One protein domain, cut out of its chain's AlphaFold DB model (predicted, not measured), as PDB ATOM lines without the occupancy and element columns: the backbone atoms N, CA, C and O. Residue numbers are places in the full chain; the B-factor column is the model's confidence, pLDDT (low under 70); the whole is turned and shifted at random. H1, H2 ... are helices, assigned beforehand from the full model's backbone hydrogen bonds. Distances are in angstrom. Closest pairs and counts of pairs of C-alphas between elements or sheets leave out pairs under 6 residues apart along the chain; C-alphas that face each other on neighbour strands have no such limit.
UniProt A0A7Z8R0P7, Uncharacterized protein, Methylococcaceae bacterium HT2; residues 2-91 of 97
ATOM      1  N   ARG A   2     222.789 137.906 178.167       77.19
ATOM      2  CA  ARG A   2     221.741 138.422 179.082       77.19
ATOM      3  C   ARG A   2     222.065 139.786 179.705       77.19
ATOM      4  O   ARG A   2     221.251 140.695 179.616       77.19
ATOM      5  N   LEU A   3     223.268 139.946 180.259       75.50
ATOM      6  CA  LEU A   3     223.674 141.197 180.908       75.50
ATOM      7  C   LEU A   3     223.727 142.379 179.927       75.50
ATOM      8  O   LEU A   3     223.252 143.459 180.240       75.50
ATOM      9  N   THR A   4     224.235 142.161 178.710       72.25
ATOM     10  CA  THR A   4     224.208 143.166 177.637       72.25
ATOM     11  C   THR A   4     222.780 143.602 177.328       72.25
ATOM     12  O   THR A   4     222.501 144.792 177.361       72.25
ATOM     13  N   ALA A   5     221.860 142.659 177.103       72.25
ATOM     14  CA  ALA A   5     220.461 142.987 176.828       72.25
ATOM     15  C   ALA A   5     219.804 143.769 177.981       72.25
ATOM     16  O   ALA A   5     219.110 144.751 177.738       72.25
ATOM     17  N   MET A   6     220.080 143.393 179.235       73.75
ATOM     18  CA  MET A   6     219.602 144.123 180.415       73.75
ATOM     19  C   MET A   6     220.143 145.557 180.466       73.75
ATOM     20  O   MET A   6     219.373 146.481 180.713       73.75
ATOM     21  N   SER A   7     221.434 145.761 180.182       74.88
ATOM     22  CA  SER A   7     222.029 147.101 180.126       74.88
ATOM     23  C   SER A   7     221.410 147.958 179.022       74.88
ATOM     24  O   SER A   7     221.101 149.120 179.264       74.88
ATOM     25  N   TYR A   8     221.183 147.386 177.835       76.00
ATOM     26  CA  TYR A   8     220.503 148.082 176.738       76.00
ATOM     27  C   TYR A   8     219.070 148.472 177.112       76.00
ATOM     28  O   TYR A   8     218.679 149.611 176.888       76.00
ATOM     29  N   ASN A   9     218.305 147.564 177.722       72.19
ATOM     30  CA  ASN A   9     216.929 147.844 178.128       72.19
ATOM     31  C   ASN A   9     216.851 148.930 179.209       72.19
ATOM     32  O   ASN A   9     215.995 149.806 179.125       72.19
ATOM     33  N   LEU A  10     217.758 148.906 180.192       77.00
ATOM     34  CA  LEU A  10     217.826 149.930 181.237       77.00
ATOM     35  C   LEU A  10     218.115 151.310 180.642       77.00
ATOM     36  O   LEU A  10     217.442 152.285 180.957       77.00
ATOM     37  N   LEU A  11     219.108 151.380 179.763       78.62
ATOM     38  CA  LEU A  11     219.475 152.619 179.093       78.62
ATOM     39  C   LEU A  11     218.354 153.158 178.215       78.62
ATOM     40  O   LEU A  11     218.095 154.355 178.223       78.62
ATOM     41  N   ARG A  12     217.673 152.265 177.497       75.56
ATOM     42  CA  ARG A  12     216.513 152.621 176.694       75.56
ATOM     43  C   ARG A  12     215.409 153.226 177.555       75.56
ATOM     44  O   ARG A  12     214.872 154.256 177.200       75.56
ATOM     45  N   MET A  13     215.097 152.613 178.695       73.81
ATOM     46  CA  MET A  13     214.081 153.136 179.609       73.81
ATOM     47  C   MET A  13     214.406 154.565 180.074       73.81
ATOM     48  O   MET A  13     213.508 155.397 180.134       73.81
ATOM     49  N   VAL A  14     215.676 154.852 180.381       78.25
ATOM     50  CA  VAL A  14     216.120 156.197 180.789       78.25
ATOM     51  C   VAL A  14     215.995 157.199 179.642       78.25
ATOM     52  O   VAL A  14     215.510 158.306 179.852       78.25
ATOM     53  N   GLU A  15     216.421 156.809 178.443       77.94
ATOM     54  CA  GLU A  15     216.346 157.639 177.241       77.94
ATOM     55  C   GLU A  15     214.887 158.001 176.905       77.94
ATOM     56  O   GLU A  15     214.560 159.183 176.834       77.94
ATOM     57  N   GLU A  16     214.000 157.007 176.803       74.88
ATOM     58  CA  GLU A  16     212.581 157.205 176.467       74.88
ATOM     59  C   GLU A  16     211.891 158.090 177.519       74.88
ATOM     60  O   GLU A  16     211.138 159.006 177.192       74.88
ATOM     61  N   PHE A  17     212.189 157.866 178.804       77.62
ATOM     62  CA  PHE A  17     211.659 158.685 179.891       77.62
ATOM     63  C   PHE A  17     212.136 160.140 179.798       77.62
ATOM     64  O   PHE A  17     211.336 161.058 179.969       77.62
ATOM     65  N   SER A  18     213.410 160.358 179.459       79.69
ATOM     66  CA  SER A  18     213.955 161.700 179.238       79.69
ATOM     67  C   SER A  18     213.292 162.399 178.051       79.69
ATOM     68  O   SER A  18     212.958 163.576 178.167       79.69
ATOM     69  N   LYS A  19     213.028 161.696 176.941       79.00
ATOM     70  CA  LYS A  19     212.332 162.285 175.781       79.00
ATOM     71  C   LYS A  19     210.885 162.675 176.099       79.00
ATOM     72  O   LYS A  19     210.396 163.656 175.544       79.00
ATOM     73  N   ILE A  20     210.214 161.930 176.983       79.31
ATOM     74  CA  ILE A  20     208.857 162.253 177.452       79.31
ATOM     75  C   ILE A  20     208.862 163.494 178.349       79.31
ATOM     76  O   ILE A  20     207.971 164.332 178.219       79.31
ATOM     77  N   GLN A  21     209.829 163.606 179.265       82.50
ATOM     78  CA  GLN A  21     209.905 164.735 180.196       82.50
ATOM     79  C   GLN A  21     210.337 166.030 179.510       82.50
ATOM     80  O   GLN A  21     209.713 167.065 179.725       82.50
ATOM     81  N   ASP A  22     211.353 165.955 178.650       85.19
ATOM     82  CA  ASP A  22     211.993 167.119 178.039       85.19
ATOM     83  C   ASP A  22     212.061 166.977 176.503       85.19
ATOM     84  O   ASP A  22     213.149 166.871 175.919       85.19
ATOM     85  N   PRO A  23     210.914 166.995 175.796       81.69
ATOM     86  CA  PRO A  23     210.866 166.773 174.346       81.69
ATOM     87  C   PRO A  23     211.639 167.828 173.534       81.69
ATOM     88  O   PRO A  23     212.049 167.590 172.391       81.69
ATOM     89  N   GLU A  24     211.886 169.002 174.114       84.69
ATOM     90  CA  GLU A  24     212.685 170.057 173.490       84.69
ATOM     91  C   GLU A  24     214.168 169.674 173.377       84.69
ATOM     92  O   GLU A  24     214.809 170.012 172.376       84.69
ATOM     93  N   LEU A  25     214.680 168.891 174.335       80.81
ATOM     94  CA  LEU A  25     216.079 168.459 174.420       80.81
ATOM     95  C   LEU A  25     216.407 167.260 173.520       80.81
ATOM     96  O   LEU A  25     217.565 166.840 173.436       80.81
ATOM     97  N   ILE A  26     215.417 166.722 172.800       82.44
ATOM     98  CA  ILE A  26     215.626 165.642 171.834       82.44
ATOM     99  C   ILE A  26     216.631 166.091 170.769       82.44
ATOM    100  O   ILE A  26     216.459 167.119 170.101       82.44
ATOM    101  N   HIS A  27     217.668 165.278 170.567       80.62
ATOM    102  CA  HIS A  27     218.753 165.594 169.649       80.62
ATOM    103  C   HIS A  27     218.230 165.811 168.207       80.62
ATOM    104  O   HIS A  27     217.453 164.993 167.709       80.62
ATOM    105  N   PRO A  28     218.698 166.833 167.456       84.00
ATOM    106  CA  PRO A  28     218.202 167.122 166.101       84.00
ATOM    107  C   PRO A  28     218.291 165.947 165.114       84.00
ATOM    108  O   PRO A  28     217.446 165.783 164.238       84.00
ATOM    109  N   SER A  29     219.316 165.099 165.252       81.50
ATOM    110  CA  SER A  29     219.439 163.869 164.451       81.50
ATOM    111  C   SER A  29     218.295 162.882 164.671       81.50
ATOM    112  O   SER A  29     217.911 162.212 163.715       81.50
ATOM    113  N   ASP A  30     217.764 162.796 165.890       81.88
ATOM    114  CA  ASP A  30     216.668 161.884 166.213       81.88
ATOM    115  C   ASP A  30     215.377 162.413 165.590       81.88
ATOM    116  O   ASP A  30     214.688 161.663 164.907       81.88
ATOM    117  N   LYS A  31     215.140 163.732 165.674       85.56
ATOM    118  CA  LYS A  31     214.034 164.412 164.970       85.56
ATOM    119  C   LYS A  31     214.075 164.133 163.461       85.56
ATOM    120  O   LYS A  31     213.116 163.614 162.899       85.56
ATOM    121  N   LYS A  32     215.235 164.351 162.824       88.69
ATOM    122  CA  LYS A  32     215.446 164.066 161.390       88.69
ATOM    123  C   LYS A  32     215.164 162.603 161.027       88.69
ATOM    124  O   LYS A  32     214.670 162.314 159.937       88.69
ATOM    125  N   TYR A  33     215.536 161.668 161.899       86.88
ATOM    126  CA  TYR A  33     215.302 160.244 161.673       86.88
ATOM    127  C   TYR A  33     213.816 159.889 161.795       86.88
ATOM    128  O   TYR A  33     213.293 159.202 160.915       86.88
ATOM    129  N   THR A  34     213.134 160.400 162.823       87.50
ATOM    130  CA  THR A  34     211.688 160.225 163.023       87.50
ATOM    131  C   THR A  34     210.900 160.755 161.829       87.50
ATOM    132  O   THR A  34     210.131 160.002 161.236       87.50
ATOM    133  N   GLU A  35     211.185 161.971 161.360       91.56
ATOM    134  CA  GLU A  35     210.546 162.542 160.163       91.56
ATOM    135  C   GLU A  35     210.743 161.665 158.913       91.56
ATOM    136  O   GLU A  35     209.845 161.495 158.080       91.56
ATOM    137  N   ALA A  36     211.938 161.088 158.744       92.31
ATOM    138  CA  ALA A  36     212.221 160.197 157.624       92.31
ATOM    139  C   ALA A  36     211.434 158.880 157.723       92.31
ATOM    140  O   ALA A  36     211.002 158.343 156.697       92.31
ATOM    141  N   LEU A  37     211.240 158.352 158.935       92.31
ATOM    142  CA  LEU A  37     210.414 157.169 159.175       92.31
ATOM    143  C   LEU A  37     208.930 157.443 158.958       92.31
ATOM    144  O   LEU A  37     208.263 156.625 158.330       92.31
ATOM    145  N   GLU A  38     208.427 158.595 159.390       94.00
ATOM    146  CA  GLU A  38     207.042 159.006 159.156       94.00
ATOM    147  C   GLU A  38     206.733 159.094 157.659       94.00
ATOM    148  O   GLU A  38     205.746 158.525 157.190       94.00
ATOM    149  N   LYS A  39     207.632 159.695 156.868       96.06
ATOM    150  CA  LYS A  39     207.513 159.715 155.398       96.06
ATOM    151  C   LYS A  39     207.457 158.304 154.805       96.06
ATOM    152  O   LYS A  39     206.665 158.038 153.898       96.06
ATOM    153  N   ARG A  40     208.276 157.377 155.314       94.69
ATOM    154  CA  ARG A  40     208.255 155.966 154.886       94.69
ATOM    155  C   ARG A  40     206.959 155.270 155.285       94.69
ATOM    156  O   ARG A  40     206.434 154.501 154.488       94.69
ATOM    157  N   GLN A  41     206.433 155.553 156.473       95.94
ATOM    158  CA  GLN A  41     205.166 155.007 156.952       95.94
ATOM    159  C   GLN A  41     204.002 155.469 156.086       95.94
ATOM    160  O   GLN A  41     203.223 154.633 155.637       95.94
ATOM    161  N   GLN A  42     203.935 156.758 155.759       96.69
ATOM    162  CA  GLN A  42     202.930 157.289 154.836       96.69
ATOM    163  C   GLN A  42     203.016 156.613 153.459       96.69
ATOM    164  O   GLN A  42     201.998 156.248 152.871       96.69
ATOM    165  N   ALA A  43     204.229 156.407 152.937       96.62
ATOM    166  CA  ALA A  43     204.429 155.712 151.665       96.62
ATOM    167  C   ALA A  43     204.030 154.226 151.726       96.62
ATOM    168  O   ALA A  43     203.462 153.711 150.764       96.62
ATOM    169  N   ALA A  44     204.305 153.544 152.841       96.06
ATOM    170  CA  ALA A  44     203.924 152.151 153.057       96.06
ATOM    171  C   ALA A  44     202.401 151.999 153.178       96.06
ATOM    172  O   ALA A  44     201.826 151.139 152.513       96.06
ATOM    173  N   GLN A  45     201.742 152.884 153.929       96.44
ATOM    174  CA  GLN A  45     200.286 152.891 154.102       96.44
ATOM    175  C   GLN A  45     199.549 153.063 152.773       96.44
ATOM    176  O   GLN A  45     198.588 152.345 152.510       96.44
ATOM    177  N   LYS A  46     200.050 153.925 151.876       96.25
ATOM    178  CA  LYS A  46     199.513 154.071 150.507       96.25
ATOM    179  C   LYS A  46     199.553 152.776 149.688       96.25
ATOM    180  O   LYS A  46     198.841 152.665 148.698       96.25
ATOM    181  N   ARG A  47     200.393 151.814 150.075       96.06
ATOM    182  CA  ARG A  47     200.555 150.504 149.425       96.06
ATOM    183  C   ARG A  47     199.898 149.366 150.218       96.06
ATOM    184  O   ARG A  47     200.155 148.208 149.913       96.06
ATOM    185  N   GLY A  48     199.105 149.677 151.249       96.31
ATOM    186  CA  GLY A  48     198.511 148.682 152.149       96.31
ATOM    187  C   GLY A  48     199.509 148.026 153.113       96.31
ATOM    188  O   GLY A  48     199.199 147.005 153.717       96.31
ATOM    189  N   GLY A  49     200.711 148.590 153.249       95.00
ATOM    190  CA  GLY A  49     201.756 148.109 154.148       95.00
ATOM    191  C   GLY A  49     201.987 149.028 155.344       95.00
ATOM    192  O   GLY A  49     201.359 150.073 155.507       95.00
ATOM    193  N   PHE A  50     202.954 148.652 156.174       94.44
ATOM    194  CA  PHE A  50     203.411 149.451 157.305       94.44
ATOM    195  C   PHE A  50     204.920 149.285 157.497       94.44
ATOM    196  O   PHE A  50     205.520 148.282 157.104       94.44
ATOM    197  N   VAL A  51     205.546 150.289 158.094       90.69
ATOM    198  CA  VAL A  51     206.928 150.234 158.559       90.69
ATOM    199  C   VAL A  51     206.943 149.508 159.897       90.69
ATOM    200  O   VAL A  51     206.115 149.778 160.762       90.69
ATOM    201  N   ASN A  52     207.898 148.592 160.072       87.50
ATOM    202  CA  ASN A  52     208.056 147.849 161.318       87.50
ATOM    203  C   ASN A  52     208.097 148.821 162.523       87.50
ATOM    204  O   ASN A  52     208.997 149.668 162.567       87.50
ATOM    205  N   PRO A  53     207.183 148.689 163.506       81.81
ATOM    206  CA  PRO A  53     207.141 149.543 164.695       81.81
ATOM    207  C   PRO A  53     208.458 149.576 165.479       81.81
ATOM    208  O   PRO A  53     208.782 150.573 166.119       81.81
ATOM    209  N   LEU A  54     209.278 148.524 165.371       78.56
ATOM    210  CA  LEU A  54     210.611 148.479 165.973       78.56
ATOM    211  C   LEU A  54     211.569 149.549 165.432       78.56
ATOM    212  O   LEU A  54     212.591 149.798 166.062       78.56
ATOM    213  N   PHE A  55     211.272 150.180 164.294       80.50
ATOM    214  CA  PHE A  55     212.051 151.315 163.805       80.50
ATOM    215  C   PHE A  55     211.658 152.644 164.451       80.50
ATOM    216  O   PHE A  55     212.512 153.525 164.505       80.50
ATOM    217  N   PHE A  56     210.413 152.777 164.919       77.31
ATOM    218  CA  PHE A  56     209.928 153.943 165.669       77.31
ATOM    219  C   PHE A  56     210.360 153.909 167.131       77.31
ATOM    220  O   PHE A  56     210.535 154.951 167.749       77.31
ATOM    221  N   ASN A  57     210.566 152.705 167.657       68.44
ATOM    222  CA  ASN A  57     211.255 152.497 168.916       68.44
ATOM    223  C   ASN A  57     212.647 153.131 168.867       68.44
ATOM    224  O   ASN A  57     213.378 152.949 167.886       68.44
ATOM    225  N   GLU A  58     213.016 153.851 169.928       62.06
ATOM    226  CA  GLU A  58     214.255 154.611 169.948       62.06
ATOM    227  C   GLU A  58     215.446 153.716 169.649       62.06
ATOM    228  O   GLU A  58     215.768 152.741 170.340       62.06
ATOM    229  N   ARG A  59     216.134 154.070 168.570       61.53
ATOM    230  CA  ARG A  59     217.424 153.490 168.283       61.53
ATOM    231  C   ARG A  59     218.363 154.062 169.343       61.53
ATOM    232  O   ARG A  59     218.570 155.268 169.403       61.53
ATOM    233  N   ILE A  60     218.963 153.199 170.157       61.97
ATOM    234  CA  ILE A  60     220.080 153.579 171.019       61.97
ATOM    235  C   ILE A  60     221.284 153.869 170.102       61.97
ATOM    236  O   ILE A  60     222.164 153.029 169.916       61.97
ATOM    237  N   VAL A  61     221.295 155.017 169.420       55.00
ATOM    238  CA  VAL A  61     222.277 155.291 168.352       55.00
ATOM    239  C   VAL A  61     223.643 155.654 168.930       55.00
ATOM    240  O   VAL A  61     224.633 155.671 168.204       55.00
ATOM    241  N   ARG A  62     223.722 155.984 170.225       60.16
ATOM    242  CA  ARG A  62     224.883 156.697 170.783       60.16
ATOM    243  C   ARG A  62     225.323 156.238 172.158       60.16
ATOM    244  O   ARG A  62     226.006 156.977 172.861       60.16
ATOM    245  N   ILE A  63     224.991 155.014 172.544       65.00
ATOM    246  CA  ILE A  63     225.554 154.489 173.782       65.00
ATOM    247  C   ILE A  63     226.914 153.901 173.479       65.00
ATOM    248  O   ILE A  63     227.058 152.908 172.768       65.00
ATOM    249  N   SER A  64     227.927 154.566 174.024       70.00
ATOM    250  CA  SER A  64     229.299 154.110 173.912       70.00
ATOM    251  C   SER A  64     229.446 152.713 174.523       70.00
ATOM    252  O   SER A  64     228.816 152.374 175.531       70.00
ATOM    253  N   SER A  65     230.333 151.905 173.944       75.44
ATOM    254  CA  SER A  65     230.719 150.611 174.520       75.44
ATOM    255  C   SER A  65     231.197 150.755 175.970       75.44
ATOM    256  O   SER A  65     230.960 149.867 176.789       75.44
ATOM    257  N   TYR A  66     231.809 151.895 176.302       78.50
ATOM    258  CA  TYR A  66     232.188 152.264 177.659       78.50
ATOM    259  C   TYR A  66     230.974 152.387 178.591       78.50
ATOM    260  O   TYR A  66     230.979 151.782 179.657       78.50
ATOM    261  N   THR A  67     229.916 153.096 178.188       75.56
ATOM    262  CA  THR A  67     228.691 153.252 178.992       75.56
ATOM    263  C   THR A  67     228.023 151.905 179.257       75.56
ATOM    264  O   THR A  67     227.626 151.628 180.388       75.56
ATOM    265  N   ILE A  68     227.959 151.029 178.246       79.12
ATOM    266  CA  ILE A  68     227.426 149.667 178.408       79.12
ATOM    267  C   ILE A  68     228.253 148.909 179.446       79.12
ATOM    268  O   ILE A  68     227.693 148.409 180.418       79.12
ATOM    269  N   ARG A  69     229.583 148.875 179.296       83.38
ATOM    270  CA  ARG A  69     230.478 148.196 180.248       83.38
ATOM    271  C   ARG A  69     230.375 148.773 181.656       83.38
ATOM    272  O   ARG A  69     230.407 148.021 182.621       83.38
ATOM    273  N   ALA A  70     230.222 150.087 181.786       83.38
ATOM    274  CA  ALA A  70     230.068 150.744 183.077       83.38
ATOM    275  C   ALA A  70     228.803 150.256 183.804       83.38
ATOM    276  O   ALA A  70     228.878 149.924 184.984       83.38
ATOM    277  N   ILE A  71     227.676 150.133 183.091       82.94
ATOM    278  CA  ILE A  71     226.424 149.587 183.643       82.94
ATOM    279  C   ILE A  71     226.570 148.108 183.978       82.94
ATOM    280  O   ILE A  71     226.154 147.678 185.048       82.94
ATOM    281  N   GLN A  72     227.174 147.328 183.082       83.19
ATOM    282  CA  GLN A  72     227.421 145.906 183.315       83.19
ATOM    283  C   GLN A  72     228.238 145.687 184.589       83.19
ATOM    284  O   GLN A  72     227.848 144.882 185.430       83.19
ATOM    285  N   ASN A  73     229.322 146.445 184.756       86.69
ATOM    286  CA  ASN A  73     230.159 146.383 185.945       86.69
ATOM    287  C   ASN A  73     229.380 146.803 187.189       86.69
ATOM    288  O   ASN A  73     229.458 146.107 188.190       86.69
ATOM    289  N   ALA A  74     228.588 147.878 187.119       85.75
ATOM    290  CA  ALA A  74     227.768 148.317 188.245       85.75
ATOM    291  C   ALA A  74     226.766 147.245 188.700       85.75
ATOM    292  O   ALA A  74     226.610 147.047 189.901       85.75
ATOM    293  N   ILE A  75     226.141 146.529 187.758       82.06
ATOM    294  CA  ILE A  75     225.243 145.406 188.063       82.06
ATOM    295  C   ILE A  75     226.019 144.261 188.725       82.06
ATOM    296  O   ILE A  75     225.582 143.752 189.750       82.06
ATOM    297  N   ILE A  76     227.164 143.862 188.159       87.44
ATOM    298  CA  ILE A  76     227.985 142.756 188.684       87.44
ATOM    299  C   ILE A  76     228.508 143.062 190.091       87.44
ATOM    300  O   ILE A  76     228.552 142.174 190.931       87.44
ATOM    301  N   THR A  77     228.916 144.304 190.350       89.50
ATOM    302  CA  THR A  77     229.464 144.718 191.647       89.50
ATOM    303  C   THR A  77     228.385 145.154 192.636       89.50
ATOM    304  O   THR A  77     228.724 145.785 193.634       89.50
ATOM    305  N   GLU A  78     227.103 144.939 192.321       88.38
ATOM    306  CA  GLU A  78     225.954 145.350 193.143       88.38
ATOM    307  C   GLU A  78     226.006 146.828 193.565       88.38
ATOM    308  O   GLU A  78     225.557 147.237 194.638       88.38
ATOM    309  N   LYS A  79     226.574 147.672 192.698       88.31
ATOM    310  CA  LYS A  79     226.684 149.099 192.967       88.31
ATOM    311  C   LYS A  79     225.285 149.699 192.932       88.31
ATOM    312  O   LYS A  79     224.538 149.489 191.974       88.31
ATOM    313  N   SER A  80     224.945 150.497 193.943       87.19
ATOM    314  CA  SER A  80     223.656 151.182 193.954       87.19
ATOM    315  C   SER A  80     223.500 152.061 192.709       87.19
ATOM    316  O   SER A  80     224.439 152.746 192.283       87.19
ATOM    317  N   LEU A  81     222.297 152.049 192.127       77.75
ATOM    318  CA  LEU A  81     221.996 152.814 190.917       77.75
ATOM    319  C   LEU A  81     222.294 154.306 191.119       77.75
ATOM    320  O   LEU A  81     222.909 154.929 190.261       77.75
ATOM    321  N   SER A  82     221.952 154.857 192.286       78.94
ATOM    322  CA  SER A  82     222.238 156.250 192.644       78.94
ATOM    323  C   SER A  82     223.739 156.562 192.648       78.94
ATOM    324  O   SER A  82     224.170 157.529 192.024       78.94
ATOM    325  N   SER A  83     224.564 155.716 193.276       84.06
ATOM    326  CA  SER A  83     226.025 155.884 193.283       84.06
ATOM    327  C   SER A  83     226.619 155.767 191.878       84.06
ATOM    328  O   SER A  83     227.568 156.471 191.522       84.06
ATOM    329  N   PHE A  84     226.074 154.866 191.062       83.25
ATOM    330  CA  PHE A  84     226.499 154.692 189.683       83.25
ATOM    331  C   PHE A  84     226.174 155.915 188.816       83.25
ATOM    332  O   PHE A  84     227.072 156.430 188.149       83.25
ATOM    333  N   ILE A  85     224.938 156.417 188.874       79.38
ATOM    334  CA  ILE A  85     224.513 157.613 188.138       79.38
ATOM    335  C   ILE A  85     225.330 158.831 188.569       79.38
ATOM    336  O   ILE A  85     225.877 159.509 187.708       79.38
ATOM    337  N   ASN A  86     225.530 159.052 189.872       79.81
ATOM    338  CA  ASN A  86     226.361 160.157 190.364       79.81
ATOM    339  C   ASN A  86     227.794 160.094 189.809       79.81
ATOM    340  O   ASN A  86     228.348 161.108 189.387       79.81
ATOM    341  N   ALA A  87     228.387 158.896 189.745       81.31
ATOM    342  CA  ALA A  87     229.718 158.703 189.174       81.31
ATOM    343  C   ALA A  87     229.766 158.922 187.650       81.31
ATOM    344  O   ALA A  87     230.802 159.332 187.129       81.31
ATOM    345  N   LEU A  88     228.677 158.635 186.929       75.31
ATOM    346  CA  LEU A  88     228.563 158.952 185.505       75.31
ATOM    347  C   LEU A  88     228.399 160.453 185.280       75.31
ATOM    348  O   LEU A  88     229.105 161.005 184.442       75.31
ATOM    349  N   VAL A  89     227.525 161.110 186.045       74.62
ATOM    350  CA  VAL A  89     227.288 162.558 185.969       74.62
ATOM    351  C   VAL A  89     228.572 163.331 186.250       74.62
ATOM    352  O   VAL A  89     228.910 164.227 185.489       74.62
ATOM    353  N   ALA A  90     229.359 162.918 187.247       79.88
ATOM    354  CA  ALA A  90     230.665 163.520 187.532       79.88
ATOM    355  C   ALA A  90     231.671 163.419 186.365       79.88
ATOM    356  O   ALA A  90     232.643 164.167 186.320       79.88
ATOM    357  N   LYS A  91     231.460 162.485 185.428       74.06
ATOM    358  CA  LYS A  91     232.278 162.311 184.219       74.06
ATOM    359  C   LYS A  91     231.674 162.975 182.980       74.06
ATOM    360  O   LYS A  91     232.336 162.999 181.942       74.06
TER     361      LYS A  91
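This is residues 2 to 91 of the 97 residues of an uncharacterized protein of Methylococcaceae bacterium HT2 (UniProt A0A7Z8R0P7). Going from the first printed residue, you meet a loose, drawn-out set of four helices: H1 stands in the middle of the length, H2 reaches away from it as an arm toward one end, and H3 and H4 lie toward the other end, with residues 68 to 72 of H3 packed on residues 3 to 8 of H1. After H2 the long unnamed stretch of residues 46 to 64 folds back to H3, and residues 20 to 25 stick out. The printed part has 90 residues, with helices H1, H2, H3 and H4 in that order and no named strand, and its class is all helix. It is loose, with a radius of gyration of the C-alphas of 16.5 A, and spans 52 by 31 by 19 A.

Find C-alpha 2 at (221.741, 138.422, 179.082); from there H1 runs through residues 2 to 21, 28.9 A long. H2, residues 28 to 45, covers 25.8 A and ends at C-alpha 45, (200.286, 152.891, 154.102). H3 is residues 65 to 76, 16.4 A, and H4 is residues 81 to 89, 12.1 A, ending at C-alpha 89, (227.288, 162.558, 185.969).

Look at Ser 7 and Ile 71: their C-alphas, 6.2 A apart, are the closest of H1 and H3, which touch and are only just about perpendicular at 70.2 degrees. H3 and H4 form a helical hairpin, a shallow tilt of 26 degrees, opposite ways; they only just touch, with 3 pairs of C-alphas within 8 A, the closest being Ala 74 and Phe 84 at 6.7 A. H2 touches no helix, and H1 and H4 are apart. In H1, H2, H3 and H4 every O i to N i+4 pair is within hydrogen-bond range.

The C-alphas farthest apart, Lys 46 and Thr 77, are 51.7 A apart. The printed part has no cut; the link from H2 to H3, 19 residues, is long. Residues 57 to 63 have pLDDT under 70, against a mean of 81.6 for the printed part.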